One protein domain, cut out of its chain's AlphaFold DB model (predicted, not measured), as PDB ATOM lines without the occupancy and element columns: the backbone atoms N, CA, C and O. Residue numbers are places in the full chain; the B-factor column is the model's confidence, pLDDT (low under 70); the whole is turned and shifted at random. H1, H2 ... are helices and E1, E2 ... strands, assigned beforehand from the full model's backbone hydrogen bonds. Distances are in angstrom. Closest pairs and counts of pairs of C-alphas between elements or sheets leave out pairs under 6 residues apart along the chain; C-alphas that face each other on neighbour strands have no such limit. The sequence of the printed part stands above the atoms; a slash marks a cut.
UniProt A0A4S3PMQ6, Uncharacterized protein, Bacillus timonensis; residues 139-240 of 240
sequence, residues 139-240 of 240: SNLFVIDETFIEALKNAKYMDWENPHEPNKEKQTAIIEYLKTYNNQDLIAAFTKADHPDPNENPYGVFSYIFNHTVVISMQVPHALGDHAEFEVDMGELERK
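Overview. This is residues 139 to 240 of the 240 residues of an uncharacterized protein of Bacillus timonensis (UniProt A0A4S3PMQ6). A strongly twisted sheet of four strands is covered on one side by helices H1 and H2, which lie nearly end to end over its E1 and E4 part; H3 is set crosswise to H1 and only grazes the sheet. The 102 printed residues hold three named helices and four named strands, in the order H1 E1 H2 H3 E2 E3 E4. The sheet's order is E1 E4 E3 E2, antiparallel throughout, and the class is mixed. The whole is compact, radius of gyration of the C-alphas 12.9 A, and rounded, spanning 35 by 30 by 23 A.

Along the chain. In the sheet, E1 is residues 156 to 158, E4 227 to 233, 19.8 A long and ending at C-alpha 233 (9.669, 76.921, 14.814), E3 213 to 219, 19.5 A, and E2 206 to 210, 13.3 A. H1, residues 146 to 154, begins at C-alpha 146 (19.717, 87.747, 9.334) and spans 12.5 A; H2 is 168 to 179, 16.6 A; H3 is 183 to 191, 12.0 A.

Arrangement. E2, E3 and E4 form a meander, each strand the antiparallel neighbour of the one before. N 216 and O 230 are 2.9 A apart between E3 and E4, N 208 and O 215 2.9 A between E2 and E3, N 158 and O 229 2.8 A between E1 and E4. H1 and H2 on one face make two layers, helices over a sheet. H1 and H2 only just touch, with 3 pairs of C-alphas within 8 A, the closest Lys 153 and Ile 175, 6.8 A. H1 touches H3, about perpendicular at 88 degrees, closest C-alphas Glu 146 and Asn 183, 6.6 A. In H1, H2 and H3 every O i to N i+4 pair is within hydrogen-bond range.

Size, cuts and confidence. The C-alphas farthest apart, Ala 223 and Lys 240, are 35.8 A apart. The printed part has no cut; H3 to E2 is a long link. No printed residue is under 70 in pLDDT.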
ATOM      1  N   SER A 139       6.848  86.531   3.440       97.56
ATOM      2  CA  SER A 139       7.211  87.914   3.748       97.56
ATOM      3  C   SER A 139       6.032  88.804   4.163       97.56
ATOM      4  O   SER A 139       6.259  89.922   4.627       97.56
ATOM      5  N   ASN A 140       4.779  88.350   4.046       96.38
ATOM      6  CA  ASN A 140       3.635  89.025   4.666       96.38
ATOM      7  C   ASN A 140       3.510  88.698   6.158       96.38
ATOM      8  O   ASN A 140       2.937  89.498   6.890       96.38
ATOM      9  N   LEU A 141       4.026  87.545   6.590       95.19
ATOM     10  CA  LEU A 141       3.867  87.036   7.952       95.19
ATOM     11  C   LEU A 141       5.087  87.303   8.833       95.19
ATOM     12  O   LEU A 141       4.932  87.545  10.028       95.19
ATOM     13  N   PHE A 142       6.284  87.269   8.247       97.31
ATOM     14  CA  PHE A 142       7.537  87.341   8.987       97.31
ATOM     15  C   PHE A 142       8.480  88.406   8.434       97.31
ATOM     16  O   PHE A 142       8.432  88.785   7.255       97.31
ATOM     17  N   VAL A 143       9.344  88.904   9.313       98.25
ATOM     18  CA  VAL A 143      10.523  89.683   8.939       98.25
ATOM     19  C   VAL A 143      11.568  88.712   8.388       98.25
ATOM     20  O   VAL A 143      11.879  87.706   9.014       98.25
ATOM     21  N   ILE A 144      12.067  88.991   7.181       98.31
ATOM     22  CA  ILE A 144      13.092  88.180   6.517       98.31
ATOM     23  C   ILE A 144      14.415  88.932   6.644       98.31
ATOM     24  O   ILE A 144      14.706  89.825   5.849       98.31
ATOM     25  N   ASP A 145      15.171  88.623   7.689       97.56
ATOM     26  CA  ASP A 145      16.433  89.270   8.043       97.56
ATOM     27  C   ASP A 145      17.521  88.233   8.379       97.56
ATOM     28  O   ASP A 145      17.386  87.044   8.080       97.56
ATOM     29  N   GLU A 146      18.637  88.669   8.968       96.81
ATOM     30  CA  GLU A 146      19.717  87.747   9.334       96.81
ATOM     31  C   GLU A 146      19.282  86.729  10.394       96.81
ATOM     32  O   GLU A 146      19.652  85.563  10.273       96.81
ATOM     33  N   THR A 147      18.437  87.126  11.351       96.38
ATOM     34  CA  THR A 147      17.871  86.221  12.364       96.38
ATOM     35  C   THR A 147      17.057  85.111  11.708       96.38
ATOM     36  O   THR A 147      17.232  83.938  12.037       96.38
ATOM     37  N   PHE A 148      16.220  85.454  10.722       97.44
ATOM     38  CA  PHE A 148      15.462  84.466   9.953       97.44
ATOM     39  C   PHE A 148      16.391  83.459   9.258       97.44
ATOM     40  O   PHE A 148      16.165  82.249   9.311       97.44
ATOM     41  N   ILE A 149      17.454  83.941   8.602       96.44
ATOM     42  CA  ILE A 149      18.409  83.066   7.905       96.44
ATOM     43  C   ILE A 149      19.191  82.185   8.884       96.44
ATOM     44  O   ILE A 149      19.485  81.030   8.566       96.44
ATOM     45  N   GLU A 150      19.529  82.690  10.069       94.38
ATOM     46  CA  GLU A 150      20.150  81.890  11.123       94.38
ATOM     47  C   GLU A 150      19.212  80.789  11.626       94.38
ATOM     48  O   GLU A 150      19.647  79.639  11.721       94.38
ATOM     49  N   ALA A 151      17.934  81.093  11.872       94.94
ATOM     50  CA  ALA A 151      16.934  80.092  12.246       94.94
ATOM     51  C   ALA A 151      16.802  79.009  11.161       94.94
ATOM     52  O   ALA A 151      16.943  77.821  11.443       94.94
ATOM     53  N   LEU A 152      16.672  79.409   9.890       93.81
ATOM     54  CA  LEU A 152      16.617  78.487   8.750       93.81
ATOM     55  C   LEU A 152      17.845  77.564   8.672       93.81
ATOM     56  O   LEU A 152      17.710  76.363   8.455       93.81
ATOM     57  N   LYS A 153      19.060  78.097   8.840       91.19
ATOM     58  CA  LYS A 153      20.300  77.302   8.754       91.19
ATOM     59  C   LYS A 153      20.445  76.288   9.893       91.19
ATOM     60  O   LYS A 153      21.214  75.337   9.748       91.19
ATOM     61  N   ASN A 154      19.734  76.496  10.998       90.75
ATOM     62  CA  ASN A 154      19.676  75.589  12.145       90.75
ATOM     63  C   ASN A 154      18.397  74.736  12.169       90.75
ATOM     64  O   ASN A 154      18.250  73.880  13.043       90.75
ATOM     65  N   ALA A 155      17.495  74.952  11.212       91.88
ATOM     66  CA  ALA A 155      16.209  74.292  11.132       91.88
ATOM     67  C   ALA A 155      16.346  72.785  10.914       91.88
ATOM     68  O   ALA A 155      17.328  72.267  10.363       91.88
ATOM     69  N   LYS A 156      15.306  72.061  11.319       90.00
ATOM     70  CA  LYS A 156      15.234  70.621  11.108       90.00
ATOM     71  C   LYS A 156      14.936  70.348   9.636       90.00
ATOM     72  O   LYS A 156      13.876  70.710   9.141       90.00
ATOM     73  N   TYR A 157      15.851  69.663   8.956       91.62
ATOM     74  CA  TYR A 157      15.607  69.139   7.611       91.62
ATOM     75  C   TYR A 157      14.503  68.073   7.633       91.62
ATOM     76  O   TYR A 157      14.514  67.168   8.475       91.62
ATOM     77  N   MET A 158      13.584  68.176   6.681       90.19
ATOM     78  CA  MET A 158      12.566  67.185   6.380       90.19
ATOM     79  C   MET A 158      12.999  66.357   5.178       90.19
ATOM     80  O   MET A 158      13.091  66.850   4.056       90.19
ATOM     81  N   ASP A 159      13.222  65.069   5.414       89.00
ATOM     82  CA  ASP A 159      13.428  64.117   4.333       89.00
ATOM     83  C   ASP A 159      12.071  63.636   3.818       89.00
ATOM     84  O   ASP A 159      11.502  62.684   4.353       89.00
ATOM     85  N   TRP A 160      11.534  64.318   2.807       84.75
ATOM     86  CA  TRP A 160      10.247  63.961   2.207       84.75
ATOM     87  C   TRP A 160      10.275  62.584   1.523       84.75
ATOM     88  O   TRP A 160       9.242  61.923   1.430       84.75
ATOM     89  N   GLU A 161      11.455  62.101   1.111       85.25
ATOM     90  CA  GLU A 161      11.634  60.753   0.558       85.25
ATOM     91  C   GLU A 161      11.626  59.684   1.664       85.25
ATOM     92  O   GLU A 161      11.131  58.577   1.450       85.25
ATOM     93  N   ASN A 162      12.166  60.004   2.850       87.62
ATOM     94  CA  ASN A 162      12.333  59.066   3.967       87.62
ATOM     95  C   ASN A 162      11.938  59.681   5.330       87.62
ATOM     96  O   ASN A 162      12.771  59.774   6.236       87.62
ATOM     97  N   PRO A 163      10.662  60.051   5.551       85.38
ATOM     98  CA  PRO A 163      10.255  60.823   6.732       85.38
ATOM     99  C   PRO A 163      10.456  60.086   8.067       85.38
ATOM    100  O   PRO A 163      10.624  60.713   9.112       85.38
ATOM    101  N   HIS A 164      10.449  58.749   8.056       87.69
ATOM    102  CA  HIS A 164      10.646  57.926   9.255       87.69
ATOM    103  C   HIS A 164      12.117  57.633   9.571       87.69
ATOM    104  O   HIS A 164      12.442  57.335  10.720       87.69
ATOM    105  N   GLU A 165      12.998  57.721   8.575       88.94
ATOM    106  CA  GLU A 165      14.433  57.478   8.722       88.94
ATOM    107  C   GLU A 165      15.221  58.463   7.839       88.94
ATOM    108  O   GLU A 165      15.734  58.080   6.787       88.94
ATOM    109  N   PRO A 166      15.303  59.747   8.242       87.50
ATOM    110  CA  PRO A 166      15.943  60.776   7.431       87.50
ATOM    111  C   PRO A 166      17.408  60.462   7.122       87.50
ATOM    112  O   PRO A 166      18.193  60.111   8.014       87.50
ATOM    113  N   ASN A 167      17.809  60.665   5.868       90.44
ATOM    114  CA  ASN A 167      19.188  60.484   5.451       90.44
ATOM    115  C   ASN A 167      20.076  61.619   5.996       90.44
ATOM    116  O   ASN A 167      20.086  62.744   5.493       90.44
ATOM    117  N   LYS A 168      20.875  61.302   7.021       89.69
ATOM    118  CA  LYS A 168      21.775  62.256   7.691       89.69
ATOM    119  C   LYS A 168      22.879  62.807   6.786       89.69
ATOM    120  O   LYS A 168      23.307  63.948   6.973       89.69
ATOM    121  N   GLU A 169      23.360  62.018   5.827       91.75
ATOM    122  CA  GLU A 169      24.370  62.473   4.864       91.75
ATOM    123  C   GLU A 169      23.755  63.483   3.893       91.75
ATOM    124  O   GLU A 169      24.316  64.562   3.700       91.75
ATOM    125  N   LYS A 170      22.552  63.190   3.374       90.94
ATOM    126  CA  LYS A 170      21.771  64.113   2.533       90.94
ATOM    127  C   LYS A 170      21.468  65.413   3.279       90.94
ATOM    128  O   LYS A 170      21.731  66.489   2.750       90.94
ATOM    129  N   GLN A 171      21.023  65.323   4.536       90.31
ATOM    130  CA  GLN A 171      20.821  66.487   5.399       90.31
ATOM    131  C   GLN A 171      22.096  67.334   5.512       90.31
ATOM    132  O   GLN A 171      22.050  68.547   5.324       90.31
ATOM    133  N   THR A 172      23.239  66.707   5.799       92.44
ATOM    134  CA  THR A 172      24.520  67.420   5.930       92.44
ATOM    135  C   THR A 172      24.879  68.140   4.630       92.44
ATOM    136  O   THR A 172      25.190  69.328   4.663       92.44
ATOM    137  N   ALA A 173      24.752  67.460   3.487       94.88
ATOM    138  CA  ALA A 173      25.040  68.027   2.172       94.88
ATOM    139  C   ALA A 173      24.111  69.201   1.810       94.88
ATOM    140  O   ALA A 173      24.562  70.197   1.249       94.88
ATOM    141  N   ILE A 174      22.830  69.125   2.176       93.88
ATOM    142  CA  ILE A 174      21.864  70.217   1.998       93.88
ATOM    143  C   ILE A 174      22.241  71.431   2.855       93.88
ATOM    144  O   ILE A 174      22.252  72.557   2.362       93.88
ATOM    145  N   ILE A 175      22.610  71.223   4.123       90.62
ATOM    146  CA  ILE A 175      23.055  72.314   5.001       90.62
ATOM    147  C   ILE A 175      24.363  72.939   4.493       90.62
ATOM    148  O   ILE A 175      24.524  74.159   4.539       90.62
ATOM    149  N   GLU A 176      25.302  72.139   3.988       93.38
ATOM    150  CA  GLU A 176      26.521  72.643   3.342       93.38
ATOM    151  C   GLU A 176      26.208  73.441   2.075       93.38
ATOM    152  O   GLU A 176      26.771  74.520   1.884       93.38
ATOM    153  N   TYR A 177      25.263  72.975   1.257       93.88
ATOM    154  CA  TYR A 177      24.781  73.701   0.087       93.88
ATOM    155  C   TYR A 177      24.172  75.058   0.467       93.88
ATOM    156  O   TYR A 177      24.553  76.078  -0.109       93.88
ATOM    157  N   LEU A 178      23.321  75.120   1.498       90.94
ATOM    158  CA  LEU A 178      22.765  76.385   1.995       90.94
ATOM    159  C   LEU A 178      23.844  77.363   2.485       90.94
ATOM    160  O   LEU A 178      23.695  78.577   2.347       90.94
ATOM    161  N   LYS A 179      24.954  76.858   3.035       90.81
ATOM    162  CA  LYS A 179      26.092  77.683   3.475       90.81
ATOM    163  C   LYS A 179      26.898  78.281   2.320       90.81
ATOM    164  O   LYS A 179      27.691  79.185   2.569       90.81
ATOM    165  N   THR A 180      26.705  77.815   1.083       94.50
ATOM    166  CA  THR A 180      27.354  78.413  -0.097       94.50
ATOM    167  C   THR A 180      26.760  79.770  -0.473       94.50
ATOM    168  O   THR A 180      27.440  80.582  -1.100       94.50
ATOM    169  N   TYR A 181      25.526  80.048  -0.042       94.44
ATOM    170  CA  TYR A 181      24.889  81.346  -0.204       94.44
ATOM    171  C   TYR A 181      25.308  82.312   0.903       94.44
ATOM    172  O   TYR A 181      25.332  81.967   2.092       94.44
ATOM    173  N   ASN A 182      25.570  83.564   0.526       95.62
ATOM    174  CA  ASN A 182      25.667  84.629   1.515       95.62
ATOM    175  C   ASN A 182      24.264  84.967   2.062       95.62
ATOM    176  O   ASN A 182      23.247  84.709   1.417       95.62
ATOM    177  N   ASN A 183      24.206  85.538   3.268       95.81
ATOM    178  CA  ASN A 183      22.927  85.813   3.926       95.81
ATOM    179  C   ASN A 183      22.060  86.813   3.144       95.81
ATOM    180  O   ASN A 183      20.844  86.687   3.177       95.81
ATOM    181  N   GLN A 184      22.655  87.768   2.425       97.38
ATOM    182  CA  GLN A 184      21.903  88.785   1.683       97.38
ATOM    183  C   GLN A 184      21.173  88.185   0.474       97.38
ATOM    184  O   GLN A 184      20.013  88.518   0.234       97.38
ATOM    185  N   ASP A 185      21.804  87.243  -0.230       96.56
ATOM    186  CA  ASP A 185      21.171  86.506  -1.327       96.56
ATOM    187  C   ASP A 185      20.005  85.655  -0.812       96.56
ATOM    188  O   ASP A 185      18.930  85.650  -1.412       96.56
ATOM    189  N   LEU A 186      20.180  84.990   0.338       96.81
ATOM    190  CA  LEU A 186      19.096  84.234   0.969       96.81
ATOM    191  C   LEU A 186      17.963  85.154   1.438       96.81
ATOM    192  O   LEU A 186      16.804  84.869   1.164       96.81
ATOM    193  N   ILE A 187      18.258  86.291   2.071       98.38
ATOM    194  CA  ILE A 187      17.230  87.268   2.463       98.38
ATOM    195  C   ILE A 187      16.421  87.713   1.239       98.38
ATOM    196  O   ILE A 187      15.188  87.726   1.276       98.38
ATOM    197  N   ALA A 188      17.095  88.032   0.131       97.88
ATOM    198  CA  ALA A 188      16.438  88.429  -1.109       97.88
ATOM    199  C   ALA A 188      15.565  87.303  -1.690       97.88
ATOM    200  O   ALA A 188      14.439  87.567  -2.118       97.88
ATOM    201  N   ALA A 189      16.052  86.059  -1.674       97.31
ATOM    202  CA  ALA A 189      15.315  84.884  -2.130       97.31
ATOM    203  C   ALA A 189      14.050  84.637  -1.292       97.31
ATOM    204  O   ALA A 189      12.950  84.543  -1.830       97.31
ATOM    205  N   PHE A 190      14.184  84.612   0.032       97.94
ATOM    206  CA  PHE A 190      13.091  84.306   0.956       97.94
ATOM    207  C   PHE A 190      12.066  85.441   1.059       97.94
ATOM    208  O   PHE A 190      10.881  85.197   1.273       97.94
ATOM    209  N   THR A 191      12.474  86.687   0.806       98.19
ATOM    210  CA  THR A 191      11.538  87.817   0.673       98.19
ATOM    211  C   THR A 191      10.573  87.626  -0.504       98.19
ATOM    212  O   THR A 191       9.426  88.084  -0.453       98.19
ATOM    213  N   LYS A 192      11.034  86.931  -1.550       97.94
ATOM    214  CA  LYS A 192      10.309  86.634  -2.792       97.94
ATOM    215  C   LYS A 192       9.580  85.284  -2.785       97.94
ATOM    216  O   LYS A 192       8.951  84.937  -3.786       97.94
ATOM    217  N   ALA A 193       9.647  84.550  -1.676       98.25
ATOM    218  CA  ALA A 193       9.019  83.245  -1.531       98.25
ATOM    219  C   ALA A 193       7.512  83.268  -1.853       98.25
ATOM    220  O   ALA A 193       6.838  84.303  -1.774       98.25
ATOM    221  N   ASP A 194       6.990  82.095  -2.207       98.31
ATOM    222  CA  ASP A 194       5.586  81.826  -2.538       98.31
ATOM    223  C   ASP A 194       5.071  82.496  -3.823       98.31
ATOM    224  O   ASP A 194       3.868  82.478  -4.102       98.31
ATOM    225  N   HIS A 195       5.945  83.084  -4.648       97.69
ATOM    226  CA  HIS A 195       5.572  83.422  -6.022       97.69
ATOM    227  C   HIS A 195       5.685  82.176  -6.916       97.69
ATOM    228  O   HIS A 195       6.747  81.557  -6.931       97.69
ATOM    229  N   PRO A 196       4.650  81.816  -7.698       96.31
ATOM    230  CA  PRO A 196       4.716  80.690  -8.637       96.31
ATOM    231  C   PRO A 196       5.515  81.001  -9.912       96.31
ATOM    232  O   PRO A 196       5.817  80.093 -10.675       96.31
ATOM    233  N   ASP A 197       5.848  82.271 -10.155       95.31
ATOM    234  CA  ASP A 197       6.593  82.683 -11.350       95.31
ATOM    235  C   ASP A 197       8.088  82.568 -11.032       95.31
ATOM    236  O   ASP A 197       8.544  83.245 -10.102       95.31
ATOM    237  N   PRO A 198       8.862  81.755 -11.772       91.44
ATOM    238  CA  PRO A 198      10.290  81.591 -11.521       91.44
ATOM    239  C   PRO A 198      11.100  82.881 -11.729       91.44
ATOM    240  O   PRO A 198      12.184  83.008 -11.172       91.44
ATOM    241  N   ASN A 199      10.604  83.870 -12.479       93.62
ATOM    242  CA  ASN A 199      11.289  85.162 -12.600       93.62
ATOM    243  C   ASN A 199      11.186  85.984 -11.307       93.62
ATOM    244  O   ASN A 199      12.119  86.700 -10.931       93.62
ATOM    245  N   GLU A 200      10.054  85.866 -10.614       97.12
ATOM    246  CA  GLU A 200       9.810  86.538  -9.340       97.12
ATOM    247  C   GLU A 200      10.380  85.737  -8.165       97.12
ATOM    248  O   GLU A 200      10.861  86.341  -7.213       97.12
ATOM    249  N   ASN A 201      10.411  84.404  -8.257       97.31
ATOM    250  CA  ASN A 201      10.947  83.477  -7.257       97.31
ATOM    251  C   ASN A 201      12.008  82.534  -7.870       97.31
ATOM    252  O   ASN A 201      11.762  81.339  -8.045       97.31
ATOM    253  N   PRO A 202      13.209  83.052  -8.190       94.44
ATOM    254  CA  PRO A 202      14.230  82.313  -8.947       94.44
ATOM    255  C   PRO A 202      14.880  81.154  -8.188       94.44
ATOM    256  O   PRO A 202      15.581  80.350  -8.793       94.44
ATOM    257  N   TYR A 203      14.662  81.069  -6.876       95.62
ATOM    258  CA  TYR A 203      15.166  79.987  -6.028       95.62
ATOM    259  C   TYR A 203      14.088  78.946  -5.699       95.62
ATOM    260  O   TYR A 203      14.344  78.036  -4.910       95.62
ATOM    261  N   GLY A 204      12.878  79.105  -6.253       96.81
ATOM    262  CA  GLY A 204      11.744  78.223  -5.994       96.81
ATOM    263  C   GLY A 204      11.490  78.027  -4.502       96.81
ATOM    264  O   GLY A 204      11.358  76.892  -4.052       96.81
ATOM    265  N   VAL A 205      11.494  79.122  -3.734       98.31
ATOM    266  CA  VAL A 205      11.223  79.082  -2.294       98.31
ATOM    267  C   VAL A 205       9.717  79.122  -2.078       98.31
ATOM    268  O   VAL A 205       9.053  80.084  -2.471       98.31
ATOM    269  N   PHE A 206       9.184  78.091  -1.445       98.50
ATOM    270  CA  PHE A 206       7.777  77.962  -1.091       98.50
ATOM    271  C   PHE A 206       7.658  77.625   0.385       98.50
ATOM    272  O   PHE A 206       8.538  77.001   0.969       98.50
ATOM    273  N   SER A 207       6.578  78.056   1.005       97.56
ATOM    274  CA  SER A 207       6.359  77.888   2.428       97.56
ATOM    275  C   SER A 207       4.901  77.617   2.734       97.56
ATOM    276  O   SER A 207       4.015  77.928   1.931       97.56
ATOM    277  N   TYR A 208       4.659  77.030   3.898       95.81
ATOM    278  CA  TYR A 208       3.332  76.880   4.474       95.81
ATOM    279  C   TYR A 208       3.416  76.709   5.988       95.81
ATOM    280  O   TYR A 208       4.466  76.381   6.538       95.81
ATOM    281  N   ILE A 209       2.304  76.955   6.680       92.69
ATOM    282  CA  ILE A 209       2.215  76.752   8.129       92.69
ATOM    283  C   ILE A 209       1.548  75.412   8.401       92.69
ATOM    284  O   ILE A 209       0.465  75.135   7.884       92.69
ATOM    285  N   PHE A 210       2.165  74.616   9.267       88.06
ATOM    286  CA  PHE A 210       1.619  73.352   9.741       88.06
ATOM    287  C   PHE A 210       2.009  73.152  11.206       88.06
ATOM    288  O   PHE A 210       3.167  73.314  11.555       88.06
ATOM    289  N   ASN A 211       1.060  72.835  12.091       85.25
ATOM    290  CA  ASN A 211       1.337  72.527  13.505       85.25
ATOM    291  C   ASN A 211       2.287  73.511  14.229       85.25
ATOM    292  O   ASN A 211       3.212  73.087  14.915       85.25
ATOM    293  N   HIS A 212       2.043  74.822  14.111       85.69
ATOM    294  CA  HIS A 212       2.870  75.887  14.713       85.69
ATOM    295  C   HIS A 212       4.318  75.983  14.192       85.69
ATOM    296  O   HIS A 212       5.118  76.728  14.758       85.69
ATOM    297  N   THR A 213       4.651  75.301  13.097       91.88
ATOM    298  CA  THR A 213       5.916  75.472  12.379       91.88
ATOM    299  C   THR A 213       5.676  76.126  11.023       91.88
ATOM    300  O   THR A 213       4.584  76.054  10.447       91.88
ATOM    301  N   VAL A 214       6.707  76.800  10.523       94.94
ATOM    302  CA  VAL A 214       6.799  77.178   9.116       94.94
ATOM    303  C   VAL A 214       7.584  76.080   8.419       94.94
ATOM    304  O   VAL A 214       8.758  75.870   8.723       94.94
ATOM    305  N   VAL A 215       6.936  75.381   7.494       95.75
ATOM    306  CA  VAL A 215       7.622  74.482   6.570       95.75
ATOM    307  C   VAL A 215       8.071  75.301   5.372       95.75
ATOM    308  O   VAL A 215       7.286  76.063   4.808       95.75
ATOM    309  N   ILE A 216       9.337  75.167   5.000       97.06
ATOM    310  CA  ILE A 216       9.955  75.881   3.883       97.06
ATOM    311  C   ILE A 216      10.562  74.851   2.946       97.06
ATOM    312  O   ILE A 216      11.419  74.086   3.367       97.06
ATOM    313  N   SER A 217      10.174  74.893   1.678       97.38
ATOM    314  CA  SER A 217      10.798  74.170   0.577       97.38
ATOM    315  C   SER A 217      11.622  75.132  -0.275       97.38
ATOM    316  O   SER A 217      11.147  76.209  -0.629       97.38
ATOM    317  N   MET A 218      12.859  74.768  -0.604       96.88
ATOM    318  CA  MET A 218      13.729  75.520  -1.513       96.88
ATOM    319  C   MET A 218      14.286  74.578  -2.574       96.88
ATOM    320  O   MET A 218      14.702  73.465  -2.249       96.88
ATOM    321  N   GLN A 219      14.343  75.023  -3.831       96.12
ATOM    322  CA  GLN A 219      14.963  74.230  -4.891       96.12
ATOM    323  C   GLN A 219      16.454  74.009  -4.615       96.12
ATOM    324  O   GLN A 219      17.191  74.918  -4.224       96.12
ATOM    325  N   VAL A 220      16.905  72.783  -4.855       95.88
ATOM    326  CA  VAL A 220      18.302  72.365  -4.714       95.88
ATOM    327  C   VAL A 220      18.713  71.538  -5.936       95.88
ATOM    328  O   VAL A 220      17.860  71.059  -6.682       95.88
ATOM    329  N   PRO A 221      20.018  71.344  -6.191       95.44
ATOM    330  CA  PRO A 221      20.476  70.460  -7.252       95.44
ATOM    331  C   PRO A 221      19.828  69.073  -7.180       95.44
ATOM    332  O   PRO A 221      19.621  68.541  -6.093       95.44
ATOM    333  N   HIS A 222      19.611  68.441  -8.336       93.81
ATOM    334  CA  HIS A 222      19.014  67.103  -8.430       93.81
ATOM    335  C   HIS A 222      19.707  66.062  -7.534       93.81
ATOM    336  O   HIS A 222      19.056  65.264  -6.871       93.81
ATOM    337  N   ALA A 223      21.039  66.134  -7.415       93.00
ATOM    338  CA  ALA A 223      21.823  65.262  -6.533       93.00
ATOM    339  C   ALA A 223      21.489  65.406  -5.031       93.00
ATOM    340  O   ALA A 223      21.864  64.545  -4.240       93.00
ATOM    341  N   LEU A 224      20.811  66.490  -4.643       93.69
ATOM    342  CA  LEU A 224      20.335  66.769  -3.289       93.69
ATOM    343  C   LEU A 224      18.816  66.574  -3.135       93.69
ATOM    344  O   LEU A 224      18.314  66.754  -2.030       93.69
ATOM    345  N   GLY A 225      18.100  66.163  -4.191       92.81
ATOM    346  CA  GLY A 225      16.671  65.821  -4.137       92.81
ATOM    347  C   GLY A 225      15.714  66.788  -4.843       92.81
ATOM    348  O   GLY A 225      14.526  66.745  -4.552       92.81
ATOM    349  N   ASP A 226      16.208  67.658  -5.736       95.56
ATOM    350  CA  ASP A 226      15.457  68.694  -6.489       95.56
ATOM    351  C   ASP A 226      14.874  69.841  -5.643       95.56
ATOM    352  O   ASP A 226      14.908  71.004  -6.048       95.56
ATOM    353  N   HIS A 227      14.388  69.542  -4.442       95.81
ATOM    354  CA  HIS A 227      14.012  70.503  -3.414       95.81
ATOM    355  C   HIS A 227      14.340  69.952  -2.019       95.81
ATOM    356  O   HIS A 227      14.390  68.740  -1.800       95.81
ATOM    357  N   ALA A 228      14.597  70.861  -1.082       95.38
ATOM    358  CA  ALA A 228      14.867  70.557   0.314       95.38
ATOM    359  C   ALA A 228      13.845  71.256   1.203       95.38
ATOM    360  O   ALA A 228      13.608  72.455   1.040       95.38
ATOM    361  N   GLU A 229      13.282  70.510   2.152       95.44
ATOM    362  CA  GLU A 229      12.272  71.004   3.083       95.44
ATOM    363  C   GLU A 229      12.838  71.165   4.498       95.44
ATOM    364  O   GLU A 229      13.669  70.371   4.946       95.44
ATOM    365  N   PHE A 230      12.388  72.194   5.213       94.62
ATOM    366  CA  PHE A 230      12.834  72.531   6.563       94.62
ATOM    367  C   PHE A 230      11.652  72.915   7.451       94.62
ATOM    368  O   PHE A 230      10.803  73.698   7.033       94.62
ATOM    369  N   GLU A 231      11.639  72.426   8.690       94.62
ATOM    370  CA  GLU A 231      10.735  72.888   9.749       94.62
ATOM    371  C   GLU A 231      11.439  73.951  10.589       94.62
ATOM    372  O   GLU A 231      12.427  73.659  11.273       94.62
ATOM    373  N   VAL A 232      10.900  75.169  10.566       95.06
ATOM    374  CA  VAL A 232      11.327  76.271  11.432       95.06
ATOM    375  C   VAL A 232      10.241  76.530  12.471       95.06
ATOM    376  O   VAL A 232       9.065  76.682  12.126       95.06
ATOM    377  N   ASP A 233      10.611  76.576  13.750       93.19
ATOM    378  CA  ASP A 233       9.669  76.921  14.814       93.19
ATOM    379  C   ASP A 233       9.237  78.388  14.655       93.19
ATOM    380  O   ASP A 233      10.070  79.293  14.574       93.19
ATOM    381  N   MET A 234       7.925  78.650  14.622       92.31
ATOM    382  CA  MET A 234       7.407  80.018  14.522       92.31
ATOM    383  C   MET A 234       7.835  80.913  15.697       92.31
ATOM    384  O   MET A 234       7.771  82.133  15.564       92.31
ATOM    385  N   GLY A 235       8.205  80.340  16.846       92.69
ATOM    386  CA  GLY A 235       8.720  81.062  18.010       92.69
ATOM    387  C   GLY A 235      10.143  81.600  17.835       92.69
ATOM    388  O   GLY A 235      10.526  82.516  18.559       92.69
ATOM    389  N   GLU A 236      10.902  81.081  16.868       92.81
ATOM    390  CA  GLU A 236      12.237  81.580  16.505       92.81
ATOM    391  C   GLU A 236      12.181  82.714  15.470       92.81
ATOM    392  O   GLU A 236      13.203  83.320  15.153       92.81
ATOM    393  N   LEU A 237      10.990  83.018  14.945       95.25
ATOM    394  CA  LEU A 237      10.787  83.979  13.867       95.25
ATOM    395  C   LEU A 237      10.126  85.267  14.364       95.25
ATOM    396  O   LEU A 237       9.143  85.248  15.108       95.25
ATOM    397  N   GLU A 238      10.609  86.409  13.874       96.62
ATOM    398  CA  GLU A 238       9.963  87.699  14.109       96.62
ATOM    399  C   GLU A 238       8.729  87.853  13.205       96.62
ATOM    400  O   GLU A 238       8.821  87.850  11.973       96.62
ATOM    401  N   ARG A 239       7.550  87.987  13.824       94.69
ATOM    402  CA  ARG A 239       6.277  88.224  13.128       94.69
ATOM    403  C   ARG A 239       6.102  89.699  12.768       94.69
ATOM    404  O   ARG A 239       6.544  90.572  13.508       94.69
ATOM    405  N   LYS A 240       5.398  89.955  11.665       93.88
ATOM    406  CA  LYS A 240       4.940  91.295  11.265       93.88
ATOM    407  C   LYS A 240       3.596  91.676  11.877       93.88
ATOM    408  O   LYS A 240       2.783  90.765  12.156       93.88
TER     409      LYS A 240